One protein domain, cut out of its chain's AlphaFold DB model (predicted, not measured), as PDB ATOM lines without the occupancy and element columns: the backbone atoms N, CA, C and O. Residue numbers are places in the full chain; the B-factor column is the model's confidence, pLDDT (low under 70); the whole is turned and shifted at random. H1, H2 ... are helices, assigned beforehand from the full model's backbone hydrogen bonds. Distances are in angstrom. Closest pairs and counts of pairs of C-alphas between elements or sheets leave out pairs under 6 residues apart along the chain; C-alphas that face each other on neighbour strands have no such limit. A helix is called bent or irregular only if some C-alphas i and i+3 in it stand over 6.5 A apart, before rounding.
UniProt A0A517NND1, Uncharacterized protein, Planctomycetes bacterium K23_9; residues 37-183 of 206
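AT A GLANCE: This is residues 37 to 183 of the 206 residues of an uncharacterized protein of Planctomycetes bacterium K23_9 (UniProt A0A517NND1). Two helical hairpins, H1 with H2 and H3 with H4a, cross at the middle of a long, flattened body. H4 then turns at a bend, and its last arm, H4b, reaches to one end of the long axis, while the link from H1 to H2 lies at the other. The printed part has 147 residues with four named helices in the order H1, H2, H3, H4 and no named strand; the class is all helix. It is only just loose, close to compact, with a radius of gyration of the C-alphas of 17.8 A, and its spans of 65 by 34 by 19 A make it only just flat.

IN THESE COORDINATES: H1 is residues 37 to 67, 44.2 A long from C-alpha 37 at (202.142, 149.862, 170.545). H2, the longest helix, is residues 75 to 113, 51.0 A long, with a kink of 36 degrees near residue 97; it is neither bent nor irregular, but only just: C-alphas 110 and 113 are 6.5 A apart. H3 is residues 120 to 140, 29.8 A long, from C-alpha 120 at (190.989, 160.087, 171.595). H4, residues 147 to 183, was assigned as one helix by its hydrogen bonds but is bent: C-alphas 167 and 170 are 6.5 A apart. Its arms are H4a, residues 147 to 167, 30.6 A long with a kink of 25 degrees near residue 155, and H4b, residues 170 to 183, 20.4 A long, ending at C-alpha 183 at (187.404, 162.263, 157.354).

HOW THE PARTS SIT: H1 and H2 form a helical hairpin and touch, the closest C-alphas being those of Ala 52 and Ser 86, 4.2 A apart; they run opposite ways at a shallow tilt of 33 degrees, only just short of steep. H3 and H4a form the other hairpin, with a shallow tilt of 32 degrees, only just short of steep; their closest C-alphas, of Ser 128 and Ala 161, are 4.0 A apart. H1 with residues 42 to 54 alone touches H4a at a steep tilt of 57 degrees, closest at the C-alphas of Gly 46 and Thr 164, 4.3 A. H2 with residues 92 to 105 alone touches H3 at a steep tilt of 57 degrees, closest at the C-alphas of Ala 97 and Ser 134, 5.5 A. H4b with residues 171 to 176 alone touches H3, closest at the C-alphas of Gly 120 and Ala 172, 3.9 A. The lines of H4a and H4b stand at a steep tilt of 53 degrees. H2 is apart from H4a and H4b. Every O i to N i+4 pair is within hydrogen-bond range in H1 and H4b; in H2 32 of 35 are, in H3 16 of 17, in H4a 15 of 17.

THE WHOLE: The two C-alphas farthest apart, those of Ser 71 and Asn 183, are 65.1 A apart. The printed part has no cut, and its three links are short. The mean pLDDT of the printed part is 85.4; residues 67 to 73, 112 to 113 and 115 are under 70.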
ATOM      1  N   GLY A  37     200.946 149.891 169.700       82.81
ATOM      2  CA  GLY A  37     202.142 149.862 170.545       82.81
ATOM      3  C   GLY A  37     202.470 151.220 171.173       82.81
ATOM      4  O   GLY A  37     202.907 151.276 172.318       82.81
ATOM      5  N   ASN A  38     202.188 152.326 170.479       84.88
ATOM      6  CA  ASN A  38     202.401 153.673 171.010       84.88
ATOM      7  C   ASN A  38     201.395 154.011 172.125       84.88
ATOM      8  O   ASN A  38     201.758 154.620 173.129       84.88
ATOM      9  N   ILE A  39     200.139 153.563 171.989       84.81
ATOM     10  CA  ILE A  39     199.110 153.701 173.035       84.81
ATOM     11  C   ILE A  39     199.530 152.924 174.292       84.81
ATOM     12  O   ILE A  39     199.419 153.444 175.404       84.81
ATOM     13  N   VAL A  40     200.047 151.705 174.124       89.38
ATOM     14  CA  VAL A  40     200.541 150.870 175.229       89.38
ATOM     15  C   VAL A  40     201.729 151.534 175.924       89.38
ATOM     16  O   VAL A  40     201.670 151.779 177.128       89.38
ATOM     17  N   TRP A  41     202.769 151.910 175.175       91.19
ATOM     18  CA  TRP A  41     203.976 152.515 175.743       91.19
ATOM     19  C   TRP A  41     203.718 153.839 176.451       91.19
ATOM     20  O   TRP A  41     204.231 154.050 177.549       91.19
ATOM     21  N   ILE A  42     202.888 154.719 175.881       89.88
ATOM     22  CA  ILE A  42     202.590 155.996 176.534       89.88
ATOM     23  C   ILE A  42     201.763 155.806 177.808       89.88
ATOM     24  O   ILE A  42     201.898 156.580 178.752       89.88
ATOM     25  N   THR A  43     200.921 154.771 177.848       89.25
ATOM     26  CA  THR A  43     200.133 154.427 179.034       89.25
ATOM     27  C   THR A  43     201.037 153.866 180.130       89.25
ATOM     28  O   THR A  43     200.900 154.265 181.284       89.25
ATOM     29  N   ILE A  44     202.014 153.020 179.774       91.69
ATOM     30  CA  ILE A  44     203.054 152.529 180.695       91.69
ATOM     31  C   ILE A  44     203.863 153.700 181.252       91.69
ATOM     32  O   ILE A  44     203.975 153.841 182.468       91.69
ATOM     33  N   ALA A  45     204.360 154.583 180.382       92.44
ATOM     34  CA  ALA A  45     205.103 155.767 180.798       92.44
ATOM     35  C   ALA A  45     204.257 156.665 181.712       92.44
ATOM     36  O   ALA A  45     204.715 157.072 182.776       92.44
ATOM     37  N   GLY A  46     202.998 156.925 181.345       89.56
ATOM     38  CA  GLY A  46     202.074 157.710 182.160       89.56
ATOM     39  C   GLY A  46     201.814 157.094 183.533       89.56
ATOM     40  O   GLY A  46     201.757 157.818 184.528       89.56
ATOM     41  N   THR A  47     201.736 155.767 183.606       92.12
ATOM     42  CA  THR A  47     201.580 155.040 184.870       92.12
ATOM     43  C   THR A  47     202.847 155.139 185.721       92.12
ATOM     44  O   THR A  47     202.747 155.471 186.899       92.12
ATOM     45  N   ALA A  48     204.028 154.960 185.119       93.12
ATOM     46  CA  ALA A  48     205.319 155.094 185.796       93.12
ATOM     47  C   ALA A  48     205.521 156.504 186.380       93.12
ATOM     48  O   ALA A  48     205.857 156.664 187.554       93.12
ATOM     49  N   PHE A  49     205.227 157.549 185.598       93.19
ATOM     50  CA  PHE A  49     205.264 158.934 186.078       93.19
ATOM     51  C   PHE A  49     204.259 159.189 187.206       93.19
ATOM     52  O   PHE A  49     204.589 159.858 188.183       93.19
ATOM     53  N   SER A  50     203.051 158.632 187.107       92.31
ATOM     54  CA  SER A  50     202.045 158.753 188.170       92.31
ATOM     55  C   SER A  50     202.512 158.085 189.465       92.31
ATOM     56  O   SER A  50     202.315 158.639 190.545       92.31
ATOM     57  N   GLY A  51     203.177 156.929 189.364       90.19
ATOM     58  CA  GLY A  51     203.783 156.251 190.504       90.19
ATOM     59  C   GLY A  51     204.924 157.045 191.132       90.19
ATOM     60  O   GLY A  51     205.011 157.089 192.353       90.19
ATOM     61  N   ALA A  52     205.743 157.738 190.335       92.56
ATOM     62  CA  ALA A  52     206.785 158.630 190.848       92.56
ATOM     63  C   ALA A  52     206.200 159.789 191.673       92.56
ATOM     64  O   ALA A  52     206.639 160.055 192.790       92.56
ATOM     65  N   VAL A  53     205.153 160.438 191.149       92.50
ATOM     66  CA  VAL A  53     204.446 161.529 191.842       92.50
ATOM     67  C   VAL A  53     203.790 161.028 193.127       92.50
ATOM     68  O   VAL A  53     203.879 161.686 194.164       92.50
ATOM     69  N   PHE A  54     203.166 159.849 193.085       91.94
ATOM     70  CA  PHE A  54     202.607 159.224 194.280       91.94
ATOM     71  C   PHE A  54     203.696 158.909 195.314       91.94
ATOM     72  O   PHE A  54     203.555 159.277 196.476       91.94
ATOM     73  N   GLY A  55     204.805 158.303 194.880       90.06
ATOM     74  CA  GLY A  55     205.965 157.990 195.713       90.06
ATOM     75  C   GLY A  55     206.535 159.228 196.404       90.06
ATOM     76  O   GLY A  55     206.741 159.220 197.618       90.06
ATOM     77  N   LEU A  56     206.677 160.331 195.665       91.56
ATOM     78  CA  LEU A  56     207.061 161.632 196.213       91.56
ATOM     79  C   LEU A  56     206.066 162.115 197.279       91.56
ATOM     80  O   LEU A  56     206.480 162.490 198.371       91.56
ATOM     81  N   GLY A  57     204.761 162.052 197.004       89.38
ATOM     82  CA  GLY A  57     203.729 162.425 197.975       89.38
ATOM     83  C   GLY A  57     203.793 161.586 199.254       89.38
ATOM     84  O   GLY A  57     203.754 162.132 200.355       89.38
ATOM     85  N   THR A  58     203.965 160.269 199.129       87.25
ATOM     86  CA  THR A  58     204.101 159.379 200.293       87.25
ATOM     87  C   THR A  58     205.369 159.657 201.095       87.25
ATOM     88  O   THR A  58     205.310 159.703 202.321       87.25
ATOM     89  N   ALA A  59     206.491 159.923 200.421       86.94
ATOM     90  CA  ALA A  59     207.748 160.292 201.059       86.94
ATOM     91  C   ALA A  59     207.617 161.601 201.851       86.94
ATOM     92  O   ALA A  59     208.075 161.672 202.989       86.94
ATOM     93  N   LEU A  60     206.917 162.600 201.299       86.50
ATOM     94  CA  LEU A  60     206.624 163.854 201.997       86.50
ATOM     95  C   LEU A  60     205.745 163.643 203.235       86.50
ATOM     96  O   LEU A  60     206.018 164.233 204.275       86.50
ATOM     97  N   VAL A  61     204.717 162.793 203.152       86.38
ATOM     98  CA  VAL A  61     203.841 162.489 204.298       86.38
ATOM     99  C   VAL A  61     204.617 161.786 205.412       86.38
ATOM    100  O   VAL A  61     204.489 162.161 206.576       86.38
ATOM    101  N   ILE A  62     205.455 160.805 205.064       82.56
ATOM    102  CA  ILE A  62     206.323 160.108 206.025       82.56
ATOM    103  C   ILE A  62     207.304 161.096 206.657       82.56
ATOM    104  O   ILE A  62     207.483 161.100 207.876       82.56
ATOM    105  N   PHE A  63     207.906 161.964 205.842       78.88
ATOM    106  CA  PHE A  63     208.831 162.981 206.319       78.88
ATOM    107  C   PHE A  63     208.157 163.966 207.274       78.88
ATOM    108  O   PHE A  63     208.686 164.218 208.349       78.88
ATOM    109  N   MET A  64     206.971 164.479 206.940       79.38
ATOM    110  CA  MET A  64     206.216 165.353 207.839       79.38
ATOM    111  C   MET A  64     205.846 164.629 209.139       79.38
ATOM    112  O   MET A  64     206.048 165.181 210.214       79.38
ATOM    113  N   GLY A  65     205.378 163.379 209.072       74.19
ATOM    114  CA  GLY A  65     205.008 162.601 210.261       74.19
ATOM    115  C   GLY A  65     206.173 162.331 211.223       74.19
ATOM    116  O   GLY A  65     205.990 162.380 212.439       74.19
ATOM    117  N   ASN A  66     207.375 162.091 210.692       71.00
ATOM    118  CA  ASN A  66     208.566 161.790 211.493       71.00
ATOM    119  C   ASN A  66     209.366 163.049 211.883       71.00
ATOM    120  O   ASN A  66     209.916 163.115 212.983       71.00
ATOM    121  N   GLY A  67     209.406 164.062 211.015       60.47
ATOM    122  CA  GLY A  67     210.193 165.286 211.181       60.47
ATOM    123  C   GLY A  67     209.678 166.219 212.279       60.47
ATOM    124  O   GLY A  67     210.483 166.846 212.962       60.47
ATOM    125  N   PHE A  68     208.365 166.257 212.546       56.97
ATOM    126  CA  PHE A  68     207.825 167.025 213.682       56.97
ATOM    127  C   PHE A  68     208.268 166.484 215.052       56.97
ATOM    128  O   PHE A  68     208.245 167.224 216.033       56.97
ATOM    129  N   ASN A  69     208.699 165.220 215.129       58.50
ATOM    130  CA  ASN A  69     209.101 164.574 216.380       58.50
ATOM    131  C   ASN A  69     210.611 164.618 216.648       58.50
ATOM    132  O   ASN A  69     211.055 164.149 217.695       58.50
ATOM    133  N   SER A  70     211.441 165.122 215.729       53.28
ATOM    134  CA  SER A  70     212.896 165.034 215.880       53.28
ATOM    135  C   SER A  70     213.610 166.255 215.314       53.28
ATOM    136  O   SER A  70     213.710 166.444 214.108       53.28
ATOM    137  N   SER A  71     214.197 167.046 216.211       57.22
ATOM    138  CA  SER A  71     215.016 168.242 215.956       57.22
ATOM    139  C   SER A  71     216.368 167.972 215.265       57.22
ATOM    140  O   SER A  71     217.293 168.770 215.392       57.22
ATOM    141  N   LYS A  72     216.512 166.840 214.563       59.06
ATOM    142  CA  LYS A  72     217.780 166.341 214.003       59.06
ATOM    143  C   LYS A  72     217.722 165.967 212.519       59.06
ATOM    144  O   LYS A  72     218.685 165.403 212.021       59.06
ATOM    145  N   PHE A  73     216.618 166.231 211.822       66.69
ATOM    146  CA  PHE A  73     216.540 165.913 210.396       66.69
ATOM    147  C   PHE A  73     217.230 166.988 209.558       66.69
ATOM    148  O   PHE A  73     216.791 168.139 209.521       66.69
ATOM    149  N   GLU A  74     218.316 166.593 208.897       76.31
ATOM    150  CA  GLU A  74     219.063 167.434 207.967       76.31
ATOM    151  C   GLU A  74     218.389 167.453 206.585       76.31
ATOM    152  O   GLU A  74     217.625 166.557 206.214       76.31
ATOM    153  N   LEU A  75     218.658 168.505 205.806       78.31
ATOM    154  CA  LEU A  75     218.106 168.681 204.457       78.31
ATOM    155  C   LEU A  75     218.490 167.525 203.513       78.31
ATOM    156  O   LEU A  75     217.725 167.181 202.609       78.31
ATOM    157  N   ASP A  76     219.647 166.910 203.748       81.31
ATOM    158  CA  ASP A  76     220.172 165.815 202.934       81.31
ATOM    159  C   ASP A  76     219.337 164.536 203.095       81.31
ATOM    160  O   ASP A  76     218.988 163.893 202.099       81.31
ATOM    161  N   ASP A  77     218.903 164.222 204.319       81.00
ATOM    162  CA  ASP A  77     218.015 163.087 204.597       81.00
ATOM    163  C   ASP A  77     216.641 163.279 203.946       81.00
ATOM    164  O   ASP A  77     216.066 162.345 203.380       81.00
ATOM    165  N   PHE A  78     216.118 164.510 203.974       82.38
ATOM    166  CA  PHE A  78     214.873 164.856 203.288       82.38
ATOM    167  C   PHE A  78     214.972 164.589 201.785       82.38
ATOM    168  O   PHE A  78     214.112 163.915 201.206       82.38
ATOM    169  N   LEU A  79     216.030 165.099 201.150       85.25
ATOM    170  CA  LEU A  79     216.220 164.956 199.713       85.25
ATOM    171  C   LEU A  79     216.388 163.482 199.326       85.25
ATOM    172  O   LEU A  79     215.790 163.039 198.341       85.25
ATOM    173  N   ALA A  80     217.131 162.709 200.124       86.19
ATOM    174  CA  ALA A  80     217.317 161.278 199.923       86.19
ATOM    175  C   ALA A  80     215.991 160.504 200.002       86.19
ATOM    176  O   ALA A  80     215.698 159.703 199.111       86.19
ATOM    177  N   ILE A  81     215.153 160.775 201.010       86.62
ATOM    178  CA  ILE A  81     213.848 160.116 201.183       86.62
ATOM    179  C   ILE A  81     212.900 160.450 200.024       86.62
ATOM    180  O   ILE A  81     212.243 159.557 199.485       86.62
ATOM    181  N   VAL A  82     212.847 161.714 199.597       88.56
ATOM    182  CA  VAL A  82     211.996 162.149 198.477       88.56
ATOM    183  C   VAL A  82     212.453 161.531 197.153       88.56
ATOM    184  O   VAL A  82     211.621 161.023 196.393       88.56
ATOM    185  N   MET A  83     213.762 161.524 196.884       91.12
ATOM    186  CA  MET A  83     214.339 160.882 195.698       91.12
ATOM    187  C   MET A  83     214.047 159.383 195.686       91.12
ATOM    188  O   MET A  83     213.546 158.861 194.688       91.12
ATOM    189  N   LEU A  84     214.311 158.695 196.799       90.50
ATOM    190  CA  LEU A  84     214.105 157.256 196.909       90.50
ATOM    191  C   LEU A  84     212.624 156.891 196.771       90.50
ATOM    192  O   LEU A  84     212.301 155.943 196.057       90.50
ATOM    193  N   GLY A  85     211.720 157.659 197.385       89.56
ATOM    194  CA  GLY A  85     210.276 157.462 197.259       89.56
ATOM    195  C   GLY A  85     209.786 157.626 195.821       89.56
ATOM    196  O   GLY A  85     209.062 156.769 195.316       89.56
ATOM    197  N   SER A  86     210.235 158.678 195.131       92.25
ATOM    198  CA  SER A  86     209.903 158.920 193.721       92.25
ATOM    199  C   SER A  86     210.438 157.815 192.802       92.25
ATOM    200  O   SER A  86     209.688 157.261 191.999       92.25
ATOM    201  N   LEU A  87     211.709 157.424 192.956       94.12
ATOM    202  CA  LEU A  87     212.318 156.350 192.165       94.12
ATOM    203  C   LEU A  87     211.623 155.010 192.412       94.12
ATOM    204  O   LEU A  87     211.259 154.322 191.463       94.12
ATOM    205  N   THR A  88     211.381 154.663 193.675       91.50
ATOM    206  CA  THR A  88     210.686 153.420 194.031       91.50
ATOM    207  C   THR A  88     209.281 153.406 193.434       91.50
ATOM    208  O   THR A  88     208.895 152.429 192.795       91.50
ATOM    209  N   GLY A  89     208.543 154.512 193.554       90.19
ATOM    210  CA  GLY A  89     207.228 154.671 192.938       90.19
ATOM    211  C   GLY A  89     207.264 154.516 191.415       90.19
ATOM    212  O   GLY A  89     206.426 153.806 190.855       90.19
ATOM    213  N   PHE A  90     208.255 155.111 190.744       94.00
ATOM    214  CA  PHE A  90     208.451 154.998 189.296       94.00
ATOM    215  C   PHE A  90     208.706 153.552 188.857       94.00
ATOM    216  O   PHE A  90     208.028 153.047 187.962       94.00
ATOM    217  N   PHE A  91     209.654 152.867 189.500       93.88
ATOM    218  CA  PHE A  91     210.038 151.510 189.118       93.88
ATOM    219  C   PHE A  91     208.952 150.488 189.441       93.88
ATOM    220  O   PHE A  91     208.620 149.678 188.579       93.88
ATOM    221  N   VAL A  92     208.361 150.533 190.637       92.19
ATOM    222  CA  VAL A  92     207.319 149.572 191.033       92.19
ATOM    223  C   VAL A  92     206.105 149.700 190.116       92.19
ATOM    224  O   VAL A  92     205.656 148.706 189.544       92.19
ATOM    225  N   SER A  93     205.614 150.923 189.904       91.25
ATOM    226  CA  SER A  93     204.477 151.147 189.007       91.25
ATOM    227  C   SER A  93     204.811 150.839 187.548       91.25
ATOM    228  O   SER A  93     203.980 150.257 186.855       91.25
ATOM    229  N   GLY A  94     206.027 151.149 187.092       90.75
ATOM    230  CA  GLY A  94     206.504 150.824 185.749       90.75
ATOM    231  C   GLY A  94     206.566 149.318 185.492       90.75
ATOM    232  O   GLY A  94     206.051 148.855 184.477       90.75
ATOM    233  N   VAL A  95     207.125 148.538 186.423       94.44
ATOM    234  CA  VAL A  95     207.219 147.072 186.310       94.44
ATOM    235  C   VAL A  95     205.833 146.433 186.281       94.44
ATOM    236  O   VAL A  95     205.570 145.579 185.436       94.44
ATOM    237  N   VAL A  96     204.917 146.876 187.144       93.00
ATOM    238  CA  VAL A  96     203.530 146.390 187.123       93.00
ATOM    239  C   VAL A  96     202.838 146.792 185.815       93.00
ATOM    240  O   VAL A  96     202.185 145.961 185.181       93.00
ATOM    241  N   ALA A  97     203.028 148.029 185.353       91.81
ATOM    242  CA  ALA A  97     202.434 148.523 184.115       91.81
ATOM    243  C   ALA A  97     202.932 147.774 182.867       91.81
ATOM    244  O   ALA A  97     202.137 147.557 181.952       91.81
ATOM    245  N   LEU A  98     204.197 147.331 182.837       93.38
ATOM    246  CA  LEU A  98     204.755 146.525 181.739       93.38
ATOM    247  C   LEU A  98     203.988 145.218 181.511       93.38
ATOM    248  O   LEU A  98     203.985 144.712 180.394       93.38
ATOM    249  N   VAL A  99     203.327 144.682 182.538       93.00
ATOM    250  CA  VAL A  99     202.511 143.465 182.429       93.00
ATOM    251  C   VAL A  99     201.034 143.814 182.275       93.00
ATOM    252  O   VAL A  99     200.355 143.312 181.382       93.00
ATOM    253  N   VAL A 100     200.528 144.710 183.122       91.75
ATOM    254  CA  VAL A 100     199.096 145.020 183.205       91.75
ATOM    255  C   VAL A 100     198.604 145.750 181.959       91.75
ATOM    256  O   VAL A 100     197.569 145.383 181.408       91.75
ATOM    257  N   VAL A 101     199.333 146.759 181.474       90.75
ATOM    258  CA  VAL A 101     198.870 147.595 180.357       90.75
ATOM    259  C   VAL A 101     198.759 146.797 179.049       90.75
ATOM    260  O   VAL A 101     197.715 146.919 178.400       90.75
ATOM    261  N   PRO A 102     199.735 145.953 178.646       90.81
ATOM    262  CA  PRO A 102     199.574 145.095 177.473       90.81
ATOM    263  C   PRO A 102     198.415 144.106 177.609       90.81
ATOM    264  O   PRO A 102     197.649 143.939 176.662       90.81
ATOM    265  N   VAL A 103     198.225 143.500 178.787       88.12
ATOM    266  CA  VAL A 103     197.098 142.586 179.033       88.12
ATOM    267  C   VAL A 103     195.765 143.327 178.904       88.12
ATOM    268  O   VAL A 103     194.876 142.874 178.184       88.12
ATOM    269  N   CYS A 104     195.636 144.510 179.513       87.69
ATOM    270  CA  CYS A 104     194.458 145.361 179.357       87.69
ATOM    271  C   CYS A 104     194.227 145.767 177.896       87.69
ATOM    272  O   CYS A 104     193.079 145.865 177.466       87.69
ATOM    273  N   TYR A 105     195.294 146.008 177.129       87.62
ATOM    274  CA  TYR A 105     195.200 146.344 175.709       87.62
ATOM    275  C   TYR A 105     194.674 145.167 174.886       87.62
ATOM    276  O   TYR A 105     193.745 145.340 174.099       87.62
ATOM    277  N   VAL A 106     195.211 143.964 175.097       86.19
ATOM    278  CA  VAL A 106     194.757 142.741 174.419       86.19
ATOM    279  C   VAL A 106     193.299 142.446 174.766       86.19
ATOM    280  O   VAL A 106     192.481 142.263 173.871       86.19
ATOM    281  N   ILE A 107     192.927 142.498 176.047       84.19
ATOM    282  CA  ILE A 107     191.535 142.293 176.464       84.19
ATOM    283  C   ILE A 107     190.631 143.360 175.837       84.19
ATOM    284  O   ILE A 107     189.612 143.024 175.237       84.19
ATOM    285  N   GLY A 108     191.003 144.639 175.918       79.06
ATOM    286  CA  GLY A 108     190.204 145.733 175.369       79.06
ATOM    287  C   GLY A 108     190.037 145.657 173.850       79.06
ATOM    288  O   GLY A 108     188.952 145.923 173.337       79.06
ATOM    289  N   THR A 109     191.079 145.249 173.125       78.62
ATOM    290  CA  THR A 109     191.016 145.081 171.666       78.62
ATOM    291  C   THR A 109     190.167 143.883 171.254       78.62
ATOM    292  O   THR A 109     189.329 144.031 170.365       78.62
ATOM    293  N   LEU A 110     190.315 142.743 171.936       76.62
ATOM    294  CA  LEU A 110     189.597 141.505 171.620       76.62
ATOM    295  C   LEU A 110     188.132 141.496 172.065       76.62
ATOM    296  O   LEU A 110     187.331 140.804 171.454       76.62
ATOM    297  N   THR A 111     187.776 142.214 173.134       73.31
ATOM    298  CA  THR A 111     186.423 142.129 173.720       73.31
ATOM    299  C   THR A 111     185.583 143.383 173.509       73.31
ATOM    300  O   THR A 111     184.377 143.280 173.300       73.31
ATOM    301  N   ILE A 112     186.195 144.572 173.563       66.88
ATOM    302  CA  ILE A 112     185.465 145.850 173.576       66.88
ATOM    303  C   ILE A 112     185.518 146.523 172.208       66.88
ATOM    304  O   ILE A 112     184.534 147.121 171.775       66.88
ATOM    305  N   LEU A 113     186.673 146.474 171.540       68.00
ATOM    306  CA  LEU A 113     186.865 147.219 170.305       68.00
ATOM    307  C   LEU A 113     186.404 146.455 169.070       68.00
ATOM    308  O   LEU A 113     185.902 147.133 168.194       68.00
ATOM    309  N   ASN A 114     186.497 145.120 168.983       73.38
ATOM    310  CA  ASN A 114     185.939 144.314 167.871       73.38
ATOM    311  C   ASN A 114     186.114 144.960 166.472       73.38
ATOM    312  O   ASN A 114     185.167 145.058 165.697       73.38
ATOM    313  N   GLY A 115     187.314 145.470 166.170       67.19
ATOM    314  CA  GLY A 115     187.627 146.129 164.890       67.19
ATOM    315  C   GLY A 115     187.247 147.615 164.778       67.19
ATOM    316  O   GLY A 115     187.560 148.250 163.776       67.19
ATOM    317  N   VAL A 116     186.626 148.212 165.794       73.62
ATOM    318  CA  VAL A 116     186.291 149.639 165.816       73.62
ATOM    319  C   VAL A 116     187.553 150.478 166.085       73.62
ATOM    320  O   VAL A 116     188.289 150.182 167.033       73.62
ATOM    321  N   PRO A 117     187.787 151.567 165.327       76.44
ATOM    322  CA  PRO A 117     188.996 152.373 165.445       76.44
ATOM    323  C   PRO A 117     189.179 153.018 166.825       76.44
ATOM    324  O   PRO A 117     188.237 153.266 167.597       76.44
ATOM    325  N   TRP A 118     190.440 153.310 167.134       79.19
ATOM    326  CA  TRP A 118     190.827 154.048 168.327       79.19
ATOM    327  C   TRP A 118     190.496 155.530 168.163       79.19
ATOM    328  O   TRP A 118     190.962 156.176 167.236       79.19
ATOM    329  N   THR A 119     189.729 156.078 169.104       82.56
ATOM    330  CA  THR A 119     189.436 157.517 169.193       82.56
ATOM    331  C   THR A 119     190.114 158.115 170.422       82.56
ATOM    332  O   THR A 119     190.394 157.393 171.389       82.56
ATOM    333  N   GLY A 120     190.341 159.432 170.456       80.88
ATOM    334  CA  GLY A 120     190.989 160.087 171.595       80.88
ATOM    335  C   GLY A 120     190.248 159.860 172.916       80.88
ATOM    336  O   GLY A 120     190.871 159.637 173.956       80.88
ATOM    337  N   HIS A 121     188.913 159.807 172.889       85.50
ATOM    338  CA  HIS A 121     188.101 159.477 174.068       85.50
ATOM    339  C   HIS A 121     188.366 158.065 174.603       85.50
ATOM    340  O   HIS A 121     188.518 157.868 175.811       85.50
ATOM    341  N   ARG A 122     188.462 157.076 173.710       84.69
ATOM    342  CA  ARG A 122     188.735 155.677 174.076       84.69
ATOM    343  C   ARG A 122     190.136 155.514 174.633       84.69
ATOM    344  O   ARG A 122     190.311 154.830 175.634       84.69
ATOM    345  N   VAL A 123     191.102 156.208 174.045       86.62
ATOM    346  CA  VAL A 123     192.483 156.226 174.522       86.62
ATOM    347  C   VAL A 123     192.590 156.836 175.923       86.62
ATOM    348  O   VAL A 123     193.272 156.281 176.780       86.62
ATOM    349  N   ARG A 124     191.856 157.918 176.217       88.50
ATOM    350  CA  ARG A 124     191.797 158.486 177.578       88.50
ATOM    351  C   ARG A 124     191.189 157.512 178.585       88.50
ATOM    352  O   ARG A 124     191.712 157.386 179.688       88.50
ATOM    353  N   ARG A 125     190.097 156.831 178.216       88.19
ATOM    354  CA  ARG A 125     189.462 155.812 179.070       88.19
ATOM    355  C   ARG A 125     190.396 154.632 179.317       88.19
ATOM    356  O   ARG A 125     190.574 154.242 180.467       88.19
ATOM    357  N   PHE A 126     191.038 154.131 178.266       89.69
ATOM    358  CA  PHE A 126     192.043 153.079 178.362       89.69
ATOM    359  C   PHE A 126     193.179 153.479 179.306       89.69
ATOM    360  O   PHE A 126     193.459 152.751 180.252       89.69
ATOM    361  N   GLY A 127     193.746 154.677 179.126       87.69
ATOM    362  CA  GLY A 127     194.785 155.204 180.007       87.69
ATOM    363  C   GLY A 127     194.338 155.292 181.468       87.69
ATOM    364  O   GLY A 127     195.081 154.891 182.358       87.69
ATOM    365  N   SER A 128     193.106 155.742 181.730       91.50
ATOM    366  CA  SER A 128     192.579 155.806 183.101       91.50
ATOM    367  C   SER A 128     192.360 154.431 183.737       91.50
ATOM    368  O   SER A 128     192.672 154.253 184.908       91.50
ATOM    369  N   ILE A 129     191.863 153.450 182.976       91.81
ATOM    370  CA  ILE A 129     191.614 152.091 183.476       91.81
ATOM    371  C   ILE A 129     192.943 151.364 183.697       91.81
ATOM    372  O   ILE A 129     193.163 150.804 184.766       91.81
ATOM    373  N   GLY A 130     193.852 151.420 182.718       89.12
ATOM    374  CA  GLY A 130     195.181 150.818 182.820       89.12
ATOM    375  C   GLY A 130     195.994 151.417 183.967       89.12
ATOM    376  O   GLY A 130     196.579 150.673 184.752       89.12
ATOM    377  N   GLY A 131     195.954 152.744 184.122       88.81
ATOM    378  CA  GLY A 131     196.572 153.441 185.249       88.81
ATOM    379  C   GLY A 131     195.950 153.064 186.596       88.81
ATOM    380  O   GLY A 131     196.684 152.834 187.554       88.81
ATOM    381  N   PHE A 132     194.618 152.931 186.667       94.12
ATOM    382  CA  PHE A 132     193.927 152.499 187.885       94.12
ATOM    383  C   PHE A 132     194.324 151.090 188.307       94.12
ATOM    384  O   PHE A 132     194.752 150.886 189.438       94.12
ATOM    385  N   ILE A 133     194.203 150.121 187.396       93.38
ATOM    386  CA  ILE A 133     194.473 148.710 187.690       93.38
ATOM    387  C   ILE A 133     195.943 148.531 188.070       93.38
ATOM    388  O   ILE A 133     196.241 147.858 189.051       93.38
ATOM    389  N   SER A 134     196.859 149.178 187.344       92.06
ATOM    390  CA  SER A 134     198.289 149.096 187.648       92.06
ATOM    391  C   SER A 134     198.605 149.697 189.021       92.06
ATOM    392  O   SER A 134     199.261 149.046 189.830       92.06
ATOM    393  N   GLY A 135     198.092 150.897 189.325       90.00
ATOM    394  CA  GLY A 135     198.282 151.539 190.629       90.00
ATOM    395  C   GLY A 135     197.653 150.753 191.782       90.00
ATOM    396  O   GLY A 135     198.254 150.625 192.846       90.00
ATOM    397  N   PHE A 136     196.482 150.158 191.554       92.31
ATOM    398  CA  PHE A 136     195.806 149.295 192.518       92.31
ATOM    399  C   PHE A 136     196.626 148.030 192.809       92.31
ATOM    400  O   PHE A 136     196.885 147.695 193.966       92.31
ATOM    401  N   LEU A 137     197.094 147.343 191.764       92.44
ATOM    402  CA  LEU A 137     197.858 146.102 191.902       92.44
ATOM    403  C   LEU A 137     199.210 146.303 192.590       92.44
ATOM    404  O   LEU A 137     199.651 145.397 193.292       92.44
ATOM    405  N   CYS A 138     199.826 147.485 192.474       89.31
ATOM    406  CA  CYS A 138     201.067 147.806 193.187       89.31
ATOM    407  C   CYS A 138     200.948 147.648 194.713       89.31
ATOM    408  O   CYS A 138     201.941 147.346 195.366       89.31
ATOM    409  N   VAL A 139     199.752 147.838 195.282       87.75
ATOM    410  CA  VAL A 139     199.504 147.715 196.731       87.75
ATOM    411  C   VAL A 139     198.711 146.453 197.071       87.75
ATOM    412  O   VAL A 139     198.980 145.810 198.085       87.75
ATOM    413  N   ALA A 140     197.772 146.051 196.213       89.38
ATOM    414  CA  ALA A 140     196.959 144.863 196.449       89.38
ATOM    415  C   ALA A 140     197.779 143.560 196.416       89.38
ATOM    416  O   ALA A 140     197.515 142.669 197.228       89.38
ATOM    417  N   LEU A 141     198.780 143.456 195.525       88.88
ATOM    418  CA  LEU A 141     199.604 142.249 195.385       88.88
ATOM    419  C   LEU A 141     200.467 141.979 196.632       88.88
ATOM    420  O   LEU A 141     200.331 140.891 197.193       88.88
ATOM    421  N   PRO A 142     201.284 142.928 197.142       87.19
ATOM    422  CA  PRO A 142     202.023 142.707 198.388       87.19
ATOM    423  C   PRO A 142     201.102 142.483 199.594       87.19
ATOM    424  O   PRO A 142     201.415 141.699 200.485       87.19
ATOM    425  N   GLY A 143     199.936 143.138 199.604       84.50
ATOM    426  CA  GLY A 143     198.929 142.994 200.653       84.50
ATOM    427  C   GLY A 143     198.128 141.689 200.609       84.50
ATOM    428  O   GLY A 143     197.184 141.553 201.386       84.50
ATOM    429  N   SER A 144     198.456 140.756 199.703       87.38
ATOM    430  CA  SER A 144     197.762 139.468 199.531       87.38
ATOM    431  C   SER A 144     196.239 139.607 199.396       87.38
ATOM    432  O   SER A 144     195.486 138.745 199.839       87.38
ATOM    433  N   PHE A 145     195.778 140.718 198.812       88.25
ATOM    434  CA  PHE A 145     194.358 141.051 198.670       88.25
ATOM    435  C   PHE A 145     193.563 141.091 199.990       88.25
ATOM    436  O   PHE A 145     192.341 140.941 199.985       88.25
ATOM    437  N   ALA A 146     194.216 141.340 201.130       89.81
ATOM    438  CA  ALA A 146     193.511 141.592 202.381       89.81
ATOM    439  C   ALA A 146     192.624 142.847 202.250       89.81
ATOM    440  O   ALA A 146     193.054 143.862 201.705       89.81
ATOM    441  N   LEU A 147     191.403 142.813 202.799       88.50
ATOM    442  CA  LEU A 147     190.446 143.936 202.793       88.50
ATOM    443  C   LEU A 147     191.058 145.325 203.084       88.50
ATOM    444  O   LEU A 147     190.812 146.243 202.299       88.50
ATOM    445  N   PRO A 148     191.878 145.517 204.140       87.50
ATOM    446  CA  PRO A 148     192.499 146.818 204.393       87.50
ATOM    447  C   PRO A 148     193.500 147.224 203.303       87.50
ATOM    448  O   PRO A 148     193.575 148.398 202.945       87.50
ATOM    449  N   ALA A 149     194.231 146.267 202.724       82.19
ATOM    450  CA  ALA A 149     195.145 146.531 201.618       82.19
ATOM    451  C   ALA A 149     194.391 146.910 200.335       82.19
ATOM    452  O   ALA A 149     194.822 147.815 199.627       82.19
ATOM    453  N   LEU A 150     193.235 146.289 200.067       88.75
ATOM    454  CA  LEU A 150     192.370 146.654 198.939       88.75
ATOM    455  C   LEU A 150     191.814 148.073 199.089       88.75
ATOM    456  O   LEU A 150     191.826 148.840 198.129       88.75
ATOM    457  N   ALA A 151     191.372 148.444 200.294       89.62
ATOM    458  CA  ALA A 151     190.894 149.796 200.570       89.62
ATOM    459  C   ALA A 151     192.003 150.840 200.354       89.62
ATOM    460  O   ALA A 151     191.779 151.857 199.698       89.62
ATOM    461  N   MET A 152     193.217 150.562 200.839       88.38
ATOM    462  CA  MET A 152     194.364 151.456 200.656       88.38
ATOM    463  C   MET A 152     194.860 151.491 199.207       88.38
ATOM    464  O   MET A 152     195.320 152.539 198.759       88.38
ATOM    465  N   ALA A 153     194.708 150.403 198.446       90.31
ATOM    466  CA  ALA A 153     195.074 150.320 197.032       90.31
ATOM    467  C   ALA A 153     194.220 151.222 196.120       90.31
ATOM    468  O   ALA A 153     194.665 151.603 195.034       90.31
ATOM    469  N   CYS A 154     193.029 151.637 196.561       92.38
ATOM    470  CA  CYS A 154     192.212 152.606 195.829       92.38
ATOM    471  C   CYS A 154     192.917 153.961 195.668       92.38
ATOM    472  O   CYS A 154     192.749 154.621 194.642       92.38
ATOM    473  N   VAL A 155     193.731 154.380 196.640       91.94
ATOM    474  CA  VAL A 155     194.438 155.670 196.588       91.94
ATOM    475  C   VAL A 155     195.465 155.704 195.442       91.94
ATOM    476  O   VAL A 155     195.292 156.517 194.534       91.94
ATOM    477  N   PRO A 156     196.473 154.816 195.373       90.19
ATOM    478  CA  PRO A 156     197.389 154.783 194.235       90.19
ATOM    479  C   PRO A 156     196.684 154.423 192.921       90.19
ATOM    480  O   PRO A 156     197.081 154.928 191.872       90.19
ATOM    481  N   GLY A 157     195.602 153.632 192.952       91.25
ATOM    482  CA  GLY A 157     194.765 153.396 191.773       91.25
ATOM    483  C   GLY A 157     194.159 154.691 191.217       91.25
ATOM    484  O   GLY A 157     194.296 154.993 190.033       91.25
ATOM    485  N   THR A 158     193.531 155.517 192.054       93.38
ATOM    486  CA  THR A 158     192.945 156.794 191.604       93.38
ATOM    487  C   THR A 158     194.002 157.779 191.105       93.38
ATOM    488  O   THR A 158     193.803 158.401 190.058       93.38
ATOM    489  N   VAL A 159     195.154 157.873 191.780       92.88
ATOM    490  CA  VAL A 159     196.282 158.705 191.328       92.88
ATOM    491  C   VAL A 159     196.803 158.222 189.975       92.88
ATOM    492  O   VAL A 159     196.970 159.030 189.061       92.88
ATOM    493  N   GLY A 160     196.966 156.907 189.804       90.06
ATOM    494  CA  GLY A 160     197.336 156.290 188.532       90.06
ATOM    495  C   GLY A 160     196.330 156.589 187.418       90.06
ATOM    496  O   GLY A 160     196.728 156.938 186.307       90.06
ATOM    497  N   ALA A 161     195.029 156.529 187.708       92.75
ATOM    498  CA  ALA A 161     193.973 156.812 186.738       92.75
ATOM    499  C   ALA A 161     194.010 158.261 186.229       92.75
ATOM    500  O   ALA A 161     193.876 158.515 185.027       92.75
ATOM    501  N   ILE A 162     194.189 159.215 187.147       93.25
ATOM    502  CA  ILE A 162     194.223 160.646 186.834       93.25
ATOM    503  C   ILE A 162     195.530 160.998 186.123       93.25
ATOM    504  O   ILE A 162     195.495 161.586 185.040       93.25
ATOM    505  N   GLY A 163     196.672 160.614 186.694       87.94
ATOM    506  CA  GLY A 163     197.986 160.969 186.163       87.94
ATOM    507  C   GLY A 163     198.227 160.376 184.776       87.94
ATOM    508  O   GLY A 163     198.588 161.099 183.845       87.94
ATOM    509  N   THR A 164     197.885 159.100 184.576       89.44
ATOM    510  CA  THR A 164     198.025 158.453 183.266       89.44
ATOM    511  C   THR A 164     197.149 159.145 182.228       89.44
ATOM    512  O   THR A 164     197.624 159.473 181.141       89.44
ATOM    513  N   ARG A 165     195.896 159.482 182.569       89.62
ATOM    514  CA  ARG A 165     194.989 160.211 181.668       89.62
ATOM    515  C   ARG A 165     195.563 161.555 181.214       89.62
ATOM    516  O   ARG A 165     195.396 161.912 180.047       89.62
ATOM    517  N   LEU A 166     196.233 162.293 182.100       90.19
ATOM    518  CA  LEU A 166     196.871 163.564 181.748       90.19
ATOM    519  C   LEU A 166     198.008 163.371 180.741       90.19
ATOM    520  O   LEU A 166     198.085 164.123 179.771       90.19
ATOM    521  N   VAL A 167     198.825 162.332 180.914       88.62
ATOM    522  CA  VAL A 167     199.931 162.018 179.996       88.62
ATOM    523  C   VAL A 167     199.407 161.578 178.626       88.62
ATOM    524  O   VAL A 167     199.884 162.049 177.590       88.62
ATOM    525  N   VAL A 168     198.357 160.749 178.589       88.19
ATOM    526  CA  VAL A 168     197.801 160.254 177.319       88.19
ATOM    527  C   VAL A 168     196.996 161.333 176.569       88.19
ATOM    528  O   VAL A 168     196.762 161.204 175.368       88.19
ATOM    529  N   ASN A 169     196.609 162.446 177.208       88.25
ATOM    530  CA  ASN A 169     195.846 163.517 176.547       88.25
ATOM    531  C   ASN A 169     196.542 164.078 175.299       88.25
ATOM    532  O   ASN A 169     195.861 164.400 174.322       88.25
ATOM    533  N   SER A 170     197.871 164.184 175.316       82.12
ATOM    534  CA  SER A 170     198.652 164.658 174.168       82.12
ATOM    535  C   SER A 170     198.527 163.718 172.970       82.12
ATOM    536  O   SER A 170     198.375 164.178 171.840       82.12
ATOM    537  N   LEU A 171     198.522 162.406 173.211       81.00
ATOM    538  CA  LEU A 171     198.345 161.399 172.168       81.00
ATOM    539  C   LEU A 171     196.884 161.306 171.713       81.00
ATOM    540  O   LEU A 171     196.631 161.240 170.516       81.00
ATOM    541  N   ALA A 172     195.923 161.421 172.633       83.44
ATOM    542  CA  ALA A 172     194.504 161.496 172.293       83.44
ATOM    543  C   ALA A 172     194.205 162.665 171.339       83.44
ATOM    544  O   ALA A 172     193.527 162.474 170.338       83.44
ATOM    545  N   LYS A 173     194.780 163.851 171.594       85.19
ATOM    546  CA  LYS A 173     194.648 165.009 170.694       85.19
ATOM    547  C   LYS A 173     195.227 164.739 169.303       85.19
ATOM    548  O   LYS A 173     194.647 165.182 168.322       85.19
ATOM    549  N   ARG A 174     196.353 164.021 169.209       81.44
ATOM    550  CA  ARG A 174     196.959 163.651 167.918       81.44
ATOM    551  C   ARG A 174     196.082 162.676 167.133       81.44
ATOM    552  O   ARG A 174     195.950 162.847 165.930       81.44
ATOM    553  N   ILE A 175     195.457 161.714 167.815       80.88
ATOM    554  CA  ILE A 175     194.509 160.772 167.199       80.88
ATOM    555  C   ILE A 175     193.264 161.502 166.691       80.88
ATOM    556  O   ILE A 175     192.825 161.268 165.571       80.88
ATOM    557  N   ASP A 176     192.708 162.413 167.491       83.62
ATOM    558  CA  ASP A 176     191.536 163.186 167.072       83.62
ATOM    559  C   ASP A 176     191.867 164.064 165.845       83.62
ATOM    560  O   ASP A 176     191.057 164.186 164.929       83.62
ATOM    561  N   GLN A 177     193.084 164.619 165.784       82.56
ATOM    562  CA  GLN A 177     193.572 165.375 164.623       82.56
ATOM    563  C   GLN A 177     193.779 164.501 163.381       82.56
ATOM    564  O   GLN A 177     193.426 164.935 162.286       82.56
ATOM    565  N   SER A 178     194.326 163.288 163.524       76.44
ATOM    566  CA  SER A 178     194.513 162.383 162.384       76.44
ATOM    567  C   SER A 178     193.178 161.889 161.830       76.44
ATOM    568  O   SER A 178     192.993 161.892 160.619       76.44
ATOM    569  N   LEU A 179     192.221 161.555 162.704       78.31
ATOM    570  CA  LEU A 179     190.872 161.146 162.296       78.31
ATOM    571  C   LEU A 179     190.117 162.279 161.589       78.31
ATOM    572  O   LEU A 179     189.443 162.045 160.591       78.31
ATOM    573  N   ALA A 180     190.231 163.519 162.076       79.81
ATOM    574  CA  ALA A 180     189.613 164.669 161.418       79.81
ATOM    575  C   ALA A 180     190.201 164.919 160.017       79.81
ATOM    576  O   ALA A 180     189.456 165.232 159.087       79.81
ATOM    577  N   ALA A 181     191.517 164.749 159.853       79.12
ATOM    578  CA  ALA A 181     192.177 164.865 158.556       79.12
ATOM    579  C   ALA A 181     191.720 163.768 157.576       79.12
ATOM    580  O   ALA A 181     191.412 164.075 156.427       79.12
ATOM    581  N   GLU A 182     191.608 162.522 158.039       78.44
ATOM    582  CA  GLU A 182     191.144 161.383 157.233       78.44
ATOM    583  C   GLU A 182     189.685 161.555 156.781       78.44
ATOM    584  O   GLU A 182     189.374 161.428 155.597       78.44
ATOM    585  N   ASN A 183     188.799 161.972 157.690       78.69
ATOM    586  CA  ASN A 183     187.404 162.263 157.354       78.69
ATOM    587  C   ASN A 183     187.284 163.394 156.320       78.69
ATOM    588  O   ASN A 183     186.464 163.316 155.406       78.69
TER     589      ASN A 183